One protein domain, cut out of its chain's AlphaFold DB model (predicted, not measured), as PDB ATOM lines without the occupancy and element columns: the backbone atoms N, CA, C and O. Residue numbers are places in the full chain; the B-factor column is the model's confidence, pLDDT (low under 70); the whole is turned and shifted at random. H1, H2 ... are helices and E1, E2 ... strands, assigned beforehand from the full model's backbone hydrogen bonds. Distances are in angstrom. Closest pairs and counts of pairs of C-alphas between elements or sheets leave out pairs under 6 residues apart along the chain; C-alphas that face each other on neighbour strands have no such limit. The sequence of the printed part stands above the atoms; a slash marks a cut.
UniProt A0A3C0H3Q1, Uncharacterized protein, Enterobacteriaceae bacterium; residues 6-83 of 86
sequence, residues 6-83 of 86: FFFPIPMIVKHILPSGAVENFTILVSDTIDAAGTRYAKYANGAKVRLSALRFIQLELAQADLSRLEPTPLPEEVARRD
ATOM      1  N   PHE A   6     -43.196  52.929 -33.535       80.50
ATOM      2  CA  PHE A   6     -43.642  51.738 -34.246       80.50
ATOM      3  C   PHE A   6     -43.299  50.505 -33.410       80.50
ATOM      4  O   PHE A   6     -42.303  50.476 -32.692       80.50
ATOM      5  N   PHE A   7     -44.181  49.509 -33.429       80.62
ATOM      6  CA  PHE A   7     -43.976  48.237 -32.746       80.62
ATOM      7  C   PHE A   7     -43.948  47.141 -33.791       80.62
ATOM      8  O   PHE A   7     -44.835  47.077 -34.646       80.62
ATOM      9  N   PHE A   8     -42.956  46.262 -33.701       74.94
ATOM     10  CA  PHE A   8     -42.912  45.114 -34.588       74.94
ATOM     11  C   PHE A   8     -43.901  44.045 -34.151       74.94
ATOM     12  O   PHE A   8     -44.057  43.811 -32.952       74.94
ATOM     13  N   PRO A   9     -44.507  43.326 -35.108       66.75
ATOM     14  CA  PRO A   9     -45.418  42.230 -34.814       66.75
ATOM     15  C   PRO A   9     -44.697  40.980 -34.300       66.75
ATOM     16  O   PRO A   9     -45.350  39.958 -34.150       66.75
ATOM     17  N   ILE A  10     -43.380  41.022 -34.071       71.75
ATOM     18  CA  ILE A  10     -42.632  39.891 -33.522       71.75
ATOM     19  C   ILE A  10     -42.927  39.838 -32.017       71.75
ATOM     20  O   ILE A  10     -42.449  40.709 -31.283       71.75
ATOM     21  N   PRO A  11     -43.718  38.859 -31.540       75.62
ATOM     22  CA  PRO A  11     -44.002  38.730 -30.125       75.62
ATOM     23  C   PRO A  11     -42.750  38.241 -29.398       75.62
ATOM     24  O   PRO A  11     -42.118  37.269 -29.810       75.62
ATOM     25  N   MET A  12     -42.410  38.898 -28.295       80.19
ATOM     26  CA  MET A  12     -41.421  38.407 -27.339       80.19
ATOM     27  C   MET A  12     -42.121  37.941 -26.068       80.19
ATOM     28  O   MET A  12     -43.174  38.467 -25.707       80.19
ATOM     29  N   ILE A  13     -41.531  36.960 -25.389       82.06
ATOM     30  CA  ILE A  13     -42.041  36.432 -24.123       82.06
ATOM     31  C   ILE A  13     -41.165  36.953 -22.986       82.06
ATOM     32  O   ILE A  13     -39.943  36.932 -23.089       82.06
ATOM     33  N   VAL A  14     -41.798  37.408 -21.906       83.00
ATOM     34  CA  VAL A  14     -41.129  37.852 -20.679       83.00
ATOM     35  C   VAL A  14     -41.740  37.140 -19.487       83.00
ATOM     36  O   VAL A  14     -42.962  37.063 -19.365       83.00
ATOM     37  N   LYS A  15     -40.895  36.648 -18.587       85.12
ATOM     38  CA  LYS A  15     -41.319  35.960 -17.370       85.12
ATOM     39  C   LYS A  15     -41.379  36.943 -16.200       85.12
ATOM     40  O   LYS A  15     -40.381  37.589 -15.863       85.12
ATOM     41  N   HIS A  16     -42.546  37.049 -15.573       87.44
ATOM     42  CA  HIS A  16     -42.803  37.983 -14.482       87.44
ATOM     43  C   HIS A  16     -43.236  37.297 -13.189       87.44
ATOM     44  O   HIS A  16     -43.939  36.295 -13.218       87.44
ATOM     45  N   ILE A  17     -42.847  37.884 -12.057       90.19
ATOM     46  CA  ILE A  17     -43.406  37.621 -10.732       90.19
ATOM     47  C   ILE A  17     -44.533  38.631 -10.508       90.19
ATOM     48  O   ILE A  17     -44.307  39.847 -10.520       90.19
ATOM     49  N   LEU A  18     -45.745  38.127 -10.309       89.94
ATOM     50  CA  LEU A  18     -46.923  38.911  -9.968       89.94
ATOM     51  C   LEU A  18     -46.859  39.408  -8.513       89.94
ATOM     52  O   LEU A  18     -46.184  38.799  -7.683       89.94
ATOM     53  N   PRO A  19     -47.637  40.443  -8.139       86.94
ATOM     54  CA  PRO A  19     -47.752  40.873  -6.742       86.94
ATOM     55  C   PRO A  19     -48.229  39.774  -5.775       86.94
ATOM     56  O   PRO A  19     -47.965  39.852  -4.581       86.94
ATOM     57  N   SER A  20     -48.926  38.753  -6.282       90.12
ATOM     58  CA  SER A  20     -49.339  37.564  -5.526       90.12
ATOM     59  C   SER A  20     -48.195  36.577  -5.253       90.12
ATOM     60  O   SER A  20     -48.385  35.627  -4.497       90.12
ATOM     61  N   GLY A  21     -47.033  36.761  -5.885       88.94
ATOM     62  CA  GLY A  21     -45.909  35.823  -5.875       88.94
ATOM     63  C   GLY A  21     -45.970  34.749  -6.968       88.94
ATOM     64  O   GLY A  21     -45.008  34.002  -7.130       88.94
ATOM     65  N   ALA A  22     -47.062  34.672  -7.736       91.44
ATOM     66  CA  ALA A  22     -47.168  33.757  -8.872       91.44
ATOM     67  C   ALA A  22     -46.228  34.172 -10.016       91.44
ATOM     68  O   ALA A  22     -45.953  35.357 -10.197       91.44
ATOM     69  N   VAL A  23     -45.749  33.200 -10.794       90.38
ATOM     70  CA  VAL A  23     -44.879  33.443 -11.951       90.38
ATOM     71  C   VAL A  23     -45.649  33.192 -13.240       90.38
ATOM     72  O   VAL A  23     -46.185  32.103 -13.428       90.38
ATOM     73  N   GLU A  24     -45.664  34.177 -14.134       89.06
ATOM     74  CA  GLU A  24     -46.410  34.129 -15.393       89.06
ATOM     75  C   GLU A  24     -45.591  34.640 -16.581       89.06
ATOM     76  O   GLU A  24     -44.694  35.474 -16.442       89.06
ATOM     77  N   ASN A  25     -45.923  34.136 -17.768       87.06
ATOM     78  CA  ASN A  25     -45.310  34.545 -19.024       87.06
ATOM     79  C   ASN A  25     -46.204  35.566 -19.732       87.06
ATOM     80  O   ASN A  25     -47.375  35.303 -19.993       87.06
ATOM     81  N   PHE A  26     -45.625  36.700 -20.107       86.12
ATOM     82  CA  PHE A  26     -46.298  37.778 -20.817       86.12
ATOM     83  C   PHE A  26     -45.773  37.877 -22.240       86.12
ATOM     84  O   PHE A  26     -44.566  37.858 -22.465       86.12
ATOM     85  N   THR A  27     -46.687  38.039 -23.194       85.44
ATOM     86  CA  THR A  27     -46.319  38.406 -24.563       85.44
ATOM     87  C   THR A  27     -46.251  39.923 -24.685       85.44
ATOM     88  O   THR A  27     -47.183  40.630 -24.293       85.44
ATOM     89  N   ILE A  28     -45.158  40.420 -25.255       86.88
ATOM     90  CA  ILE A  28     -44.921  41.839 -25.510       86.88
ATOM     91  C   ILE A  28     -44.515  42.072 -26.968       86.88
ATOM     92  O   ILE A  28     -44.020  41.171 -27.644       86.88
ATOM     93  N   LEU A  29     -44.667  43.309 -27.431       87.31
ATOM     94  CA  LEU A  29     -44.126  43.803 -28.698       87.31
ATOM     95  C   LEU A  29     -43.051  44.848 -28.412       87.31
ATOM     96  O   LEU A  29     -43.222  45.665 -27.509       87.31
ATOM     97  N   VAL A  30     -41.966  44.864 -29.180       84.81
ATOM     98  CA  VAL A  30     -40.847  45.804 -28.985       84.81
ATOM     99  C   VAL A  30     -40.790  46.809 -30.130       84.81
ATOM    100  O   VAL A  30     -41.104  46.472 -31.274       84.81
ATOM    101  N   SER A  31     -40.409  48.049 -29.819       85.56
ATOM    102  CA  SER A  31     -40.224  49.087 -30.831       85.56
ATOM    103  C   SER A  31     -38.935  48.901 -31.645       85.56
ATOM    104  O   SER A  31     -37.876  48.619 -31.076       85.56
ATOM    105  N   ASP A  32     -38.993  49.100 -32.969       76.75
ATOM    106  CA  ASP A  32     -37.801  49.361 -33.813       76.75
ATOM    107  C   ASP A  32     -37.156  50.666 -33.416       76.75
ATOM    108  O   ASP A  32     -35.929  50.795 -33.399       76.75
ATOM    109  N   THR A  33     -38.004  51.671 -33.233       74.56
ATOM    110  CA  THR A  33     -37.538  53.035 -33.138       74.56
ATOM    111  C   THR A  33     -37.014  53.306 -31.747       74.56
ATOM    112  O   THR A  33     -37.606  52.919 -30.733       74.56
ATOM    113  N   ILE A  34     -35.895  54.011 -31.739       77.38
ATOM    114  CA  ILE A  34     -35.321  54.627 -30.564       77.38
ATOM    115  C   ILE A  34     -35.821  56.073 -30.553       77.38
ATOM    116  O   ILE A  34     -35.766  56.750 -31.584       77.38
ATOM    117  N   ASP A  35     -36.358  56.534 -29.425       80.56
ATOM    118  CA  ASP A  35     -36.758  57.935 -29.301       80.56
ATOM    119  C   ASP A  35     -35.538  58.877 -29.358       80.56
ATOM    120  O   ASP A  35     -34.381  58.451 -29.359       80.56
ATOM    121  N   ALA A  36     -35.782  60.189 -29.387       77.94
ATOM    122  CA  ALA A  36     -34.707  61.186 -29.417       77.94
ATOM    123  C   ALA A  36     -33.741  61.101 -28.213       77.94
ATOM    124  O   ALA A  36     -32.652  61.668 -28.268       77.94
ATOM    125  N   ALA A  37     -34.128  60.411 -27.135       80.25
ATOM    126  CA  ALA A  37     -33.334  60.216 -25.928       80.25
ATOM    127  C   ALA A  37     -32.590  58.869 -25.896       80.25
ATOM    128  O   ALA A  37     -31.930  58.569 -24.901       80.25
ATOM    129  N   GLY A  38     -32.672  58.046 -26.944       78.19
ATOM    130  CA  GLY A  38     -32.006  56.744 -26.946       78.19
ATOM    131  C   GLY A  38     -32.846  55.601 -26.354       78.19
ATOM    132  O   GLY A  38     -32.329  54.500 -26.162       78.19
ATOM    133  N   THR A  39     -34.131  55.820 -26.065       82.81
ATOM    134  CA  THR A  39     -34.987  54.859 -25.351       82.81
ATOM    135  C   THR A  39     -35.763  53.954 -26.307       82.81
ATOM    136  O   THR A  39     -36.367  54.421 -27.272       82.81
ATOM    137  N   ARG A  40     -35.799  52.649 -25.999       83.38
ATOM    138  CA  ARG A  40     -36.704  51.663 -26.617       83.38
ATOM    139  C   ARG A  40     -37.839  51.293 -25.676       83.38
ATOM    140  O   ARG A  40     -37.665  51.305 -24.453       83.38
ATOM    141  N   TYR A  41     -38.963  50.887 -26.250       87.00
ATOM    142  CA  TYR A  41     -40.169  50.557 -25.506       87.00
ATOM    143  C   TYR A  41     -40.657  49.143 -25.816       87.00
ATOM    144  O   TYR A  41     -40.491  48.635 -26.924       87.00
ATOM    145  N   ALA A  42     -41.286  48.530 -24.820       88.25
ATOM    146  CA  ALA A  42     -42.071  47.314 -24.939       88.25
ATOM    147  C   ALA A  42     -43.548  47.634 -24.681       88.25
ATOM    148  O   ALA A  42     -43.866  48.425 -23.788       88.25
ATOM    149  N   LYS A  43     -44.447  47.014 -25.443       90.00
ATOM    150  CA  LYS A  43     -45.897  47.130 -25.301       90.00
ATOM    151  C   LYS A  43     -46.496  45.779 -24.936       90.00
ATOM    152  O   LYS A  43     -46.313  44.808 -25.663       90.00
ATOM    153  N   TYR A  44     -47.239  45.748 -23.840       89.56
ATOM    154  CA  TYR A  44     -47.986  44.580 -23.378       89.56
ATOM    155  C   TYR A  44     -49.351  44.492 -24.075       89.56
ATOM    156  O   TYR A  44     -49.844  45.478 -24.635       89.56
ATOM    157  N   ALA A  45     -49.986  43.318 -24.016       88.31
ATOM    158  CA  ALA A  45     -51.307  43.078 -24.608       88.31
ATOM    159  C   ALA A  45     -52.394  44.031 -24.070       88.31
ATOM    160  O   ALA A  45     -53.231  44.504 -24.833       88.31
ATOM    161  N   ASN A  46     -52.312  44.401 -22.789       87.75
ATOM    162  CA  ASN A  46     -53.185  45.390 -22.141       87.75
ATOM    163  C   ASN A  46     -52.889  46.856 -22.544       87.75
ATOM    164  O   ASN A  46     -53.434  47.807 -21.982       87.75
ATOM    165  N   GLY A  47     -51.975  47.075 -23.493       87.44
ATOM    166  CA  GLY A  47     -51.596  48.397 -23.982       87.44
ATOM    167  C   GLY A  47     -50.625  49.170 -23.087       87.44
ATOM    168  O   GLY A  47     -50.270  50.294 -23.453       87.44
ATOM    169  N   ALA A  48     -50.173  48.606 -21.962       89.69
ATOM    170  CA  ALA A  48     -49.116  49.198 -21.148       89.69
ATOM    171  C   ALA A  48     -47.825  49.320 -21.963       89.69
ATOM    172  O   ALA A  48     -47.413  48.371 -22.633       89.69
ATOM    173  N   LYS A  49     -47.177  50.484 -21.889       89.25
ATOM    174  CA  LYS A  49     -45.885  50.747 -22.527       89.25
ATOM    175  C   LYS A  49     -44.828  50.954 -21.458       89.25
ATOM    176  O   LYS A  49     -44.987  51.811 -20.591       89.25
ATOM    177  N   VAL A  50     -43.747  50.190 -21.530       88.44
ATOM    178  CA  VAL A  50     -42.676  50.203 -20.531       88.44
ATOM    179  C   VAL A  50     -41.340  50.374 -21.240       88.44
ATOM    180  O   VAL A  50     -41.121  49.820 -22.314       88.44
ATOM    181  N   ARG A  51     -40.436  51.163 -20.653       86.19
ATOM    182  CA  ARG A  51     -39.072  51.308 -21.176       86.19
ATOM    183  C   ARG A  51     -38.362  49.964 -21.112       86.19
ATOM    184  O   ARG A  51     -38.343  49.331 -20.060       86.19
ATOM    185  N   LEU A  52     -37.715  49.570 -22.200       80.81
ATOM    186  CA  LEU A  52     -37.020  48.289 -22.278       80.81
ATOM    187  C   LEU A  52     -35.876  48.192 -21.254       80.81
ATOM    188  O   LEU A  52     -35.631  47.124 -20.718       80.81
ATOM    189  N   SER A  53     -35.243  49.315 -20.897       77.06
ATOM    190  CA  SER A  53     -34.231  49.382 -19.832       77.06
ATOM    191  C   SER A  53     -34.784  49.175 -18.416       77.06
ATOM    192  O   SER A  53     -34.043  48.762 -17.528       77.06
ATOM    193  N   ALA A  54     -36.074  49.442 -18.187       73.44
ATOM    194  CA  ALA A  54     -36.737  49.109 -16.923       73.44
ATOM    195  C   ALA A  54     -37.040  47.604 -16.828       73.44
ATOM    196  O   ALA A  54     -37.234  47.068 -15.739       73.44
ATOM    197  N   LEU A  55     -37.037  46.912 -17.968       75.50
ATOM    198  CA  LEU A  55     -37.182  45.471 -18.067       75.50
ATOM    199  C   LEU A  55     -35.774  44.870 -18.012       75.50
ATOM    200  O   LEU A  55     -35.168  44.583 -19.041       75.50
ATOM    201  N   ARG A  56     -35.239  44.725 -16.789       57.38
ATOM    202  CA  ARG A  56     -33.834  44.368 -16.479       57.38
ATOM    203  C   ARG A  56     -33.232  43.186 -17.267       57.38
ATOM    204  O   ARG A  56     -32.018  43.045 -17.255       57.38
ATOM    205  N   PHE A  57     -34.038  42.348 -17.918       55.66
ATOM    206  CA  PHE A  57     -33.602  41.078 -18.503       55.66
ATOM    207  C   PHE A  57     -33.951  40.896 -19.989       55.66
ATOM    208  O   PHE A  57     -33.395  40.015 -20.636       55.66
ATOM    209  N   ILE A  58     -34.756  41.781 -20.596       52.34
ATOM    210  CA  ILE A  58     -35.096  41.666 -22.035       52.34
ATOM    211  C   ILE A  58     -33.878  41.945 -22.928       52.34
ATOM    212  O   ILE A  58     -33.832  41.545 -24.087       52.34
ATOM    213  N   GLN A  59     -32.849  42.591 -22.376       48.69
ATOM    214  CA  GLN A  59     -31.605  42.867 -23.089       48.69
ATOM    215  C   GLN A  59     -30.751  41.613 -23.363       48.69
ATOM    216  O   GLN A  59     -29.871  41.689 -24.216       48.69
ATOM    217  N   LEU A  60     -31.001  40.478 -22.694       44.44
ATOM    218  CA  LEU A  60     -30.173  39.266 -22.807       44.44
ATOM    219  C   LEU A  60     -30.766  38.155 -23.694       44.44
ATOM    220  O   LEU A  60     -30.023  37.288 -24.144       44.44
ATOM    221  N   GLU A  61     -32.064  38.177 -24.008       48.62
ATOM    222  CA  GLU A  61     -32.767  36.980 -24.517       48.62
ATOM    223  C   GLU A  61     -33.315  37.103 -25.943       48.62
ATOM    224  O   GLU A  61     -34.197  36.357 -26.362       48.62
ATOM    225  N   LEU A  62     -32.731  37.984 -26.753       52.56
ATOM    226  CA  LEU A  62     -32.903  37.910 -28.210       52.56
ATOM    227  C   LEU A  62     -32.236  36.655 -28.822       52.56
ATOM    228  O   LEU A  62     -32.372  36.409 -30.019       52.56
ATOM    229  N   ALA A  63     -31.529  35.852 -28.023       49.81
ATOM    230  CA  ALA A  63     -30.832  34.646 -28.448       49.81
ATOM    231  C   ALA A  63     -31.446  33.400 -27.796       49.81
ATOM    232  O   ALA A  63     -31.092  33.090 -26.670       49.81
ATOM    233  N   GLN A  64     -32.344  32.699 -28.507       52.50
ATOM    234  CA  GLN A  64     -32.683  31.268 -28.329       52.50
ATOM    235  C   GLN A  64     -32.686  30.720 -26.879       52.50
ATOM    236  O   GLN A  64     -32.251  29.593 -26.639       52.50
ATOM    237  N   ALA A  65     -33.141  31.500 -25.899       57.03
ATOM    238  CA  ALA A  65     -33.026  31.122 -24.501       57.03
ATOM    239  C   ALA A  65     -34.168  30.171 -24.125       57.03
ATOM    240  O   ALA A  65     -35.329  30.389 -24.471       57.03
ATOM    241  N   ASP A  66     -33.827  29.092 -23.426       66.88
ATOM    242  CA  ASP A  66     -34.795  28.166 -22.847       66.88
ATOM    243  C   ASP A  66     -35.656  28.915 -21.818       66.88
ATOM    244  O   ASP A  66     -35.171  29.276 -20.744       66.88
ATOM    245  N   LEU A  67     -36.939  29.124 -22.144       66.81
ATOM    246  CA  LEU A  67     -37.914  29.853 -21.320       66.81
ATOM    247  C   LEU A  67     -37.975  29.354 -19.864       66.81
ATOM    248  O   LEU A  67     -38.315  30.109 -18.948       66.81
ATOM    249  N   SER A  68     -37.649  28.080 -19.627       70.56
ATOM    250  CA  SER A  68     -37.648  27.499 -18.282       70.56
ATOM    251  C   SER A  68     -36.540  28.070 -17.389       70.56
ATOM    252  O   SER A  68     -36.746  28.204 -16.181       70.56
ATOM    253  N   ARG A  69     -35.408  28.470 -17.983       74.00
ATOM    254  CA  ARG A  69     -34.202  28.957 -17.292       74.00
ATOM    255  C   ARG A  69     -34.167  30.468 -17.095       74.00
ATOM    256  O   ARG A  69     -33.229  30.969 -16.485       74.00
ATOM    257  N   LEU A  70     -35.162  31.186 -17.610       75.19
ATOM    258  CA  LEU A  70     -35.237  32.631 -17.437       75.19
ATOM    259  C   LEU A  70     -35.596  32.955 -15.991       75.19
ATOM    260  O   LEU A  70     -36.558  32.403 -15.433       75.19
ATOM    261  N   GLU A  71     -34.828  33.864 -15.401       80.56
ATOM    262  CA  GLU A  71     -35.099  34.401 -14.074       80.56
ATOM    263  C   GLU A  71     -36.340  35.306 -14.138       80.56
ATOM    264  O   GLU A  71     -36.400  36.221 -14.968       80.56
ATOM    265  N   PRO A  72     -37.366  35.062 -13.306       82.44
ATOM    266  CA  PRO A  72     -38.585  35.849 -13.337       82.44
ATOM    267  C   PRO A  72     -38.344  37.241 -12.735       82.44
ATOM    268  O   PRO A  72     -37.585  37.416 -11.783       82.44
ATOM    269  N   THR A  73     -39.020  38.255 -13.277       83.31
ATOM    270  CA  THR A  73     -38.788  39.662 -12.905       83.31
ATOM    271  C   THR A  73     -40.042  40.309 -12.327       83.31
ATOM    272  O   THR A  73     -41.138  39.952 -12.749       83.31
ATOM    273  N   PRO A  74     -39.958  41.277 -11.403       88.19
ATOM    274  CA  PRO A  74     -41.160  41.934 -10.890       88.19
ATOM    275  C   PRO A  74     -42.014  42.532 -12.018       88.19
ATOM    276  O   PRO A  74     -41.480  43.197 -12.911       88.19
ATOM    277  N   LEU A  75     -43.329  42.298 -11.985       88.69
ATOM    278  CA  LEU A  75     -44.256  42.894 -12.945       88.69
ATOM    279  C   LEU A  75     -44.205  44.431 -12.831       88.69
ATOM    280  O   LEU A  75     -44.394  44.954 -11.728       88.69
ATOM    281  N   PRO A  76     -43.981  45.179 -13.931       89.19
ATOM    282  CA  PRO A  76     -43.954  46.634 -13.863       89.19
ATOM    283  C   PRO A  76     -45.293  47.196 -13.378       89.19
ATOM    284  O   PRO A  76     -46.357  46.777 -13.835       89.19
ATOM    285  N   GLU A  77     -45.245  48.201 -12.501       87.44
ATOM    286  CA  GLU A  77     -46.447  48.781 -11.887       87.44
ATOM    287  C   GLU A  77     -47.459  49.300 -12.911       87.44
ATOM    288  O   GLU A  77     -48.661  49.167 -12.708       87.44
ATOM    289  N   GLU A  78     -46.992  49.875 -14.023       86.31
ATOM    290  CA  GLU A  78     -47.867  50.368 -15.093       86.31
ATOM    291  C   GLU A  78     -48.667  49.234 -15.752       86.31
ATOM    292  O   GLU A  78     -49.829  49.426 -16.104       86.31
ATOM    293  N   VAL A  79     -48.071  48.044 -15.877       87.94
ATOM    294  CA  VAL A  79     -48.745  46.854 -16.415       87.94
ATOM    295  C   VAL A  79     -49.785  46.373 -15.409       87.94
ATOM    296  O   VAL A  79     -50.962  46.269 -15.749       87.94
ATOM    297  N   ALA A  80     -49.380  46.205 -14.146       86.38
ATOM    298  CA  ALA A  80     -50.270  45.779 -13.068       86.38
ATOM    299  C   ALA A  80     -51.455  46.738 -12.859       86.38
ATOM    300  O   ALA A  80     -52.568  46.311 -12.551       86.38
ATOM    301  N   ARG A  81     -51.231  48.048 -13.014       85.25
ATOM    302  CA  ARG A  81     -52.273  49.070 -12.874       85.25
ATOM    303  C   ARG A  81     -53.320  48.954 -13.973       85.25
ATOM    304  O   ARG A  81     -54.500  49.097 -13.678       85.25
ATOM    305  N   ARG A  82     -52.903  48.709 -15.217       84.31
ATOM    306  CA  ARG A  82     -53.823  48.601 -16.356       84.31
ATOM    307  C   ARG A  82     -54.633  47.315 -16.336       84.31
ATOM    308  O   ARG A  82     -55.817  47.381 -16.630       84.31
ATOM    309  N   ASP A  83     -54.055  46.201 -15.893       76.62
ATOM    310  CA  ASP A  83     -54.814  44.953 -15.719       76.62
ATOM    311  C   ASP A  83     -55.896  45.061 -14.635       76.62
ATOM    312  O   ASP A  83     -56.917  44.397 -14.723       76.62
TER     313      ASP A  83
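AT A GLANCE: This is residues 6 to 83 of the 86 residues of an uncharacterized protein of Enterobacteriaceae bacterium (UniProt A0A3C0H3Q1). A strongly twisted sheet of four strands, with E1 and E2 as a long hairpin and the short E3 and E4 continuing it beside the last part of E2, makes the core; a small helix, H1, only grazes it near E4 and E3. Residues 52 to 76, with no named element, run from E4 in a wide loop and come back beside the end of E1, where a short parallel pairing ties residues 73 to 74 to residues 16 to 17 of E1. The printed part has 78 residues, with the order E1, E2, E3, E4, H1; the sheet order is E1 - E2 - E3 - E4, all antiparallel. The class is mixed, helices and strands, with 34 residues, under half, in named elements. The whole is compact, with a radius of gyration of the C-alphas of 12.2 A and spans of 36 by 30 by 21 A.

HOW THE PARTS SIT: E1, residues 7 to 17, E2, residues 23 to 31, E3, residues 41 to 44, and E4, residues 49 to 51, form a meander, each strand the antiparallel neighbour of the one before. E1 and E2 are a hairpin at 153 degrees, with N 12 and O 28 at 2.9 A and N 26 and O 14 at 2.8 A. E2 and E3 are a hairpin at 131 degrees, with N 29 and O 43 at 2.8 A. E3 and E4 are a hairpin at 144 degrees, with N 42 and O 50 at 2.8 A. The edge strands E1 and E4 are apart. H1, residues 77 to 83, is on the sheet but only grazes it, with its residues 77 to 82. The closest C-alphas of H1 and E4 are those of Glu 78 and Val 50, 7.5 A apart. In H1 every O i to N i+4 pair is within hydrogen-bond range.

IN THESE COORDINATES: E1 begins at C-alpha 7, (-43.976, 48.237, -32.746), bends by 91 degrees at residue 10, and measures 24.4 A from first to last C-alpha. E2 measures 25.0 A and ends at C-alpha 31, (-40.224, 49.087, -30.831). E3 measures 10.1 A, E4 7.0 A and H1 10.0 A; H1 ends at C-alpha 83, (-54.814, 44.953, -15.719).

THE WHOLE: The C-alphas farthest apart, those of Ser 20 and Ala 36, are 36.6 A apart. The printed part has no cut. The link from E4 to H1 is long, with 25 residues. The mean pLDDT of the printed part is 78.9; residue 9 and residues 56 to 67 are under 70.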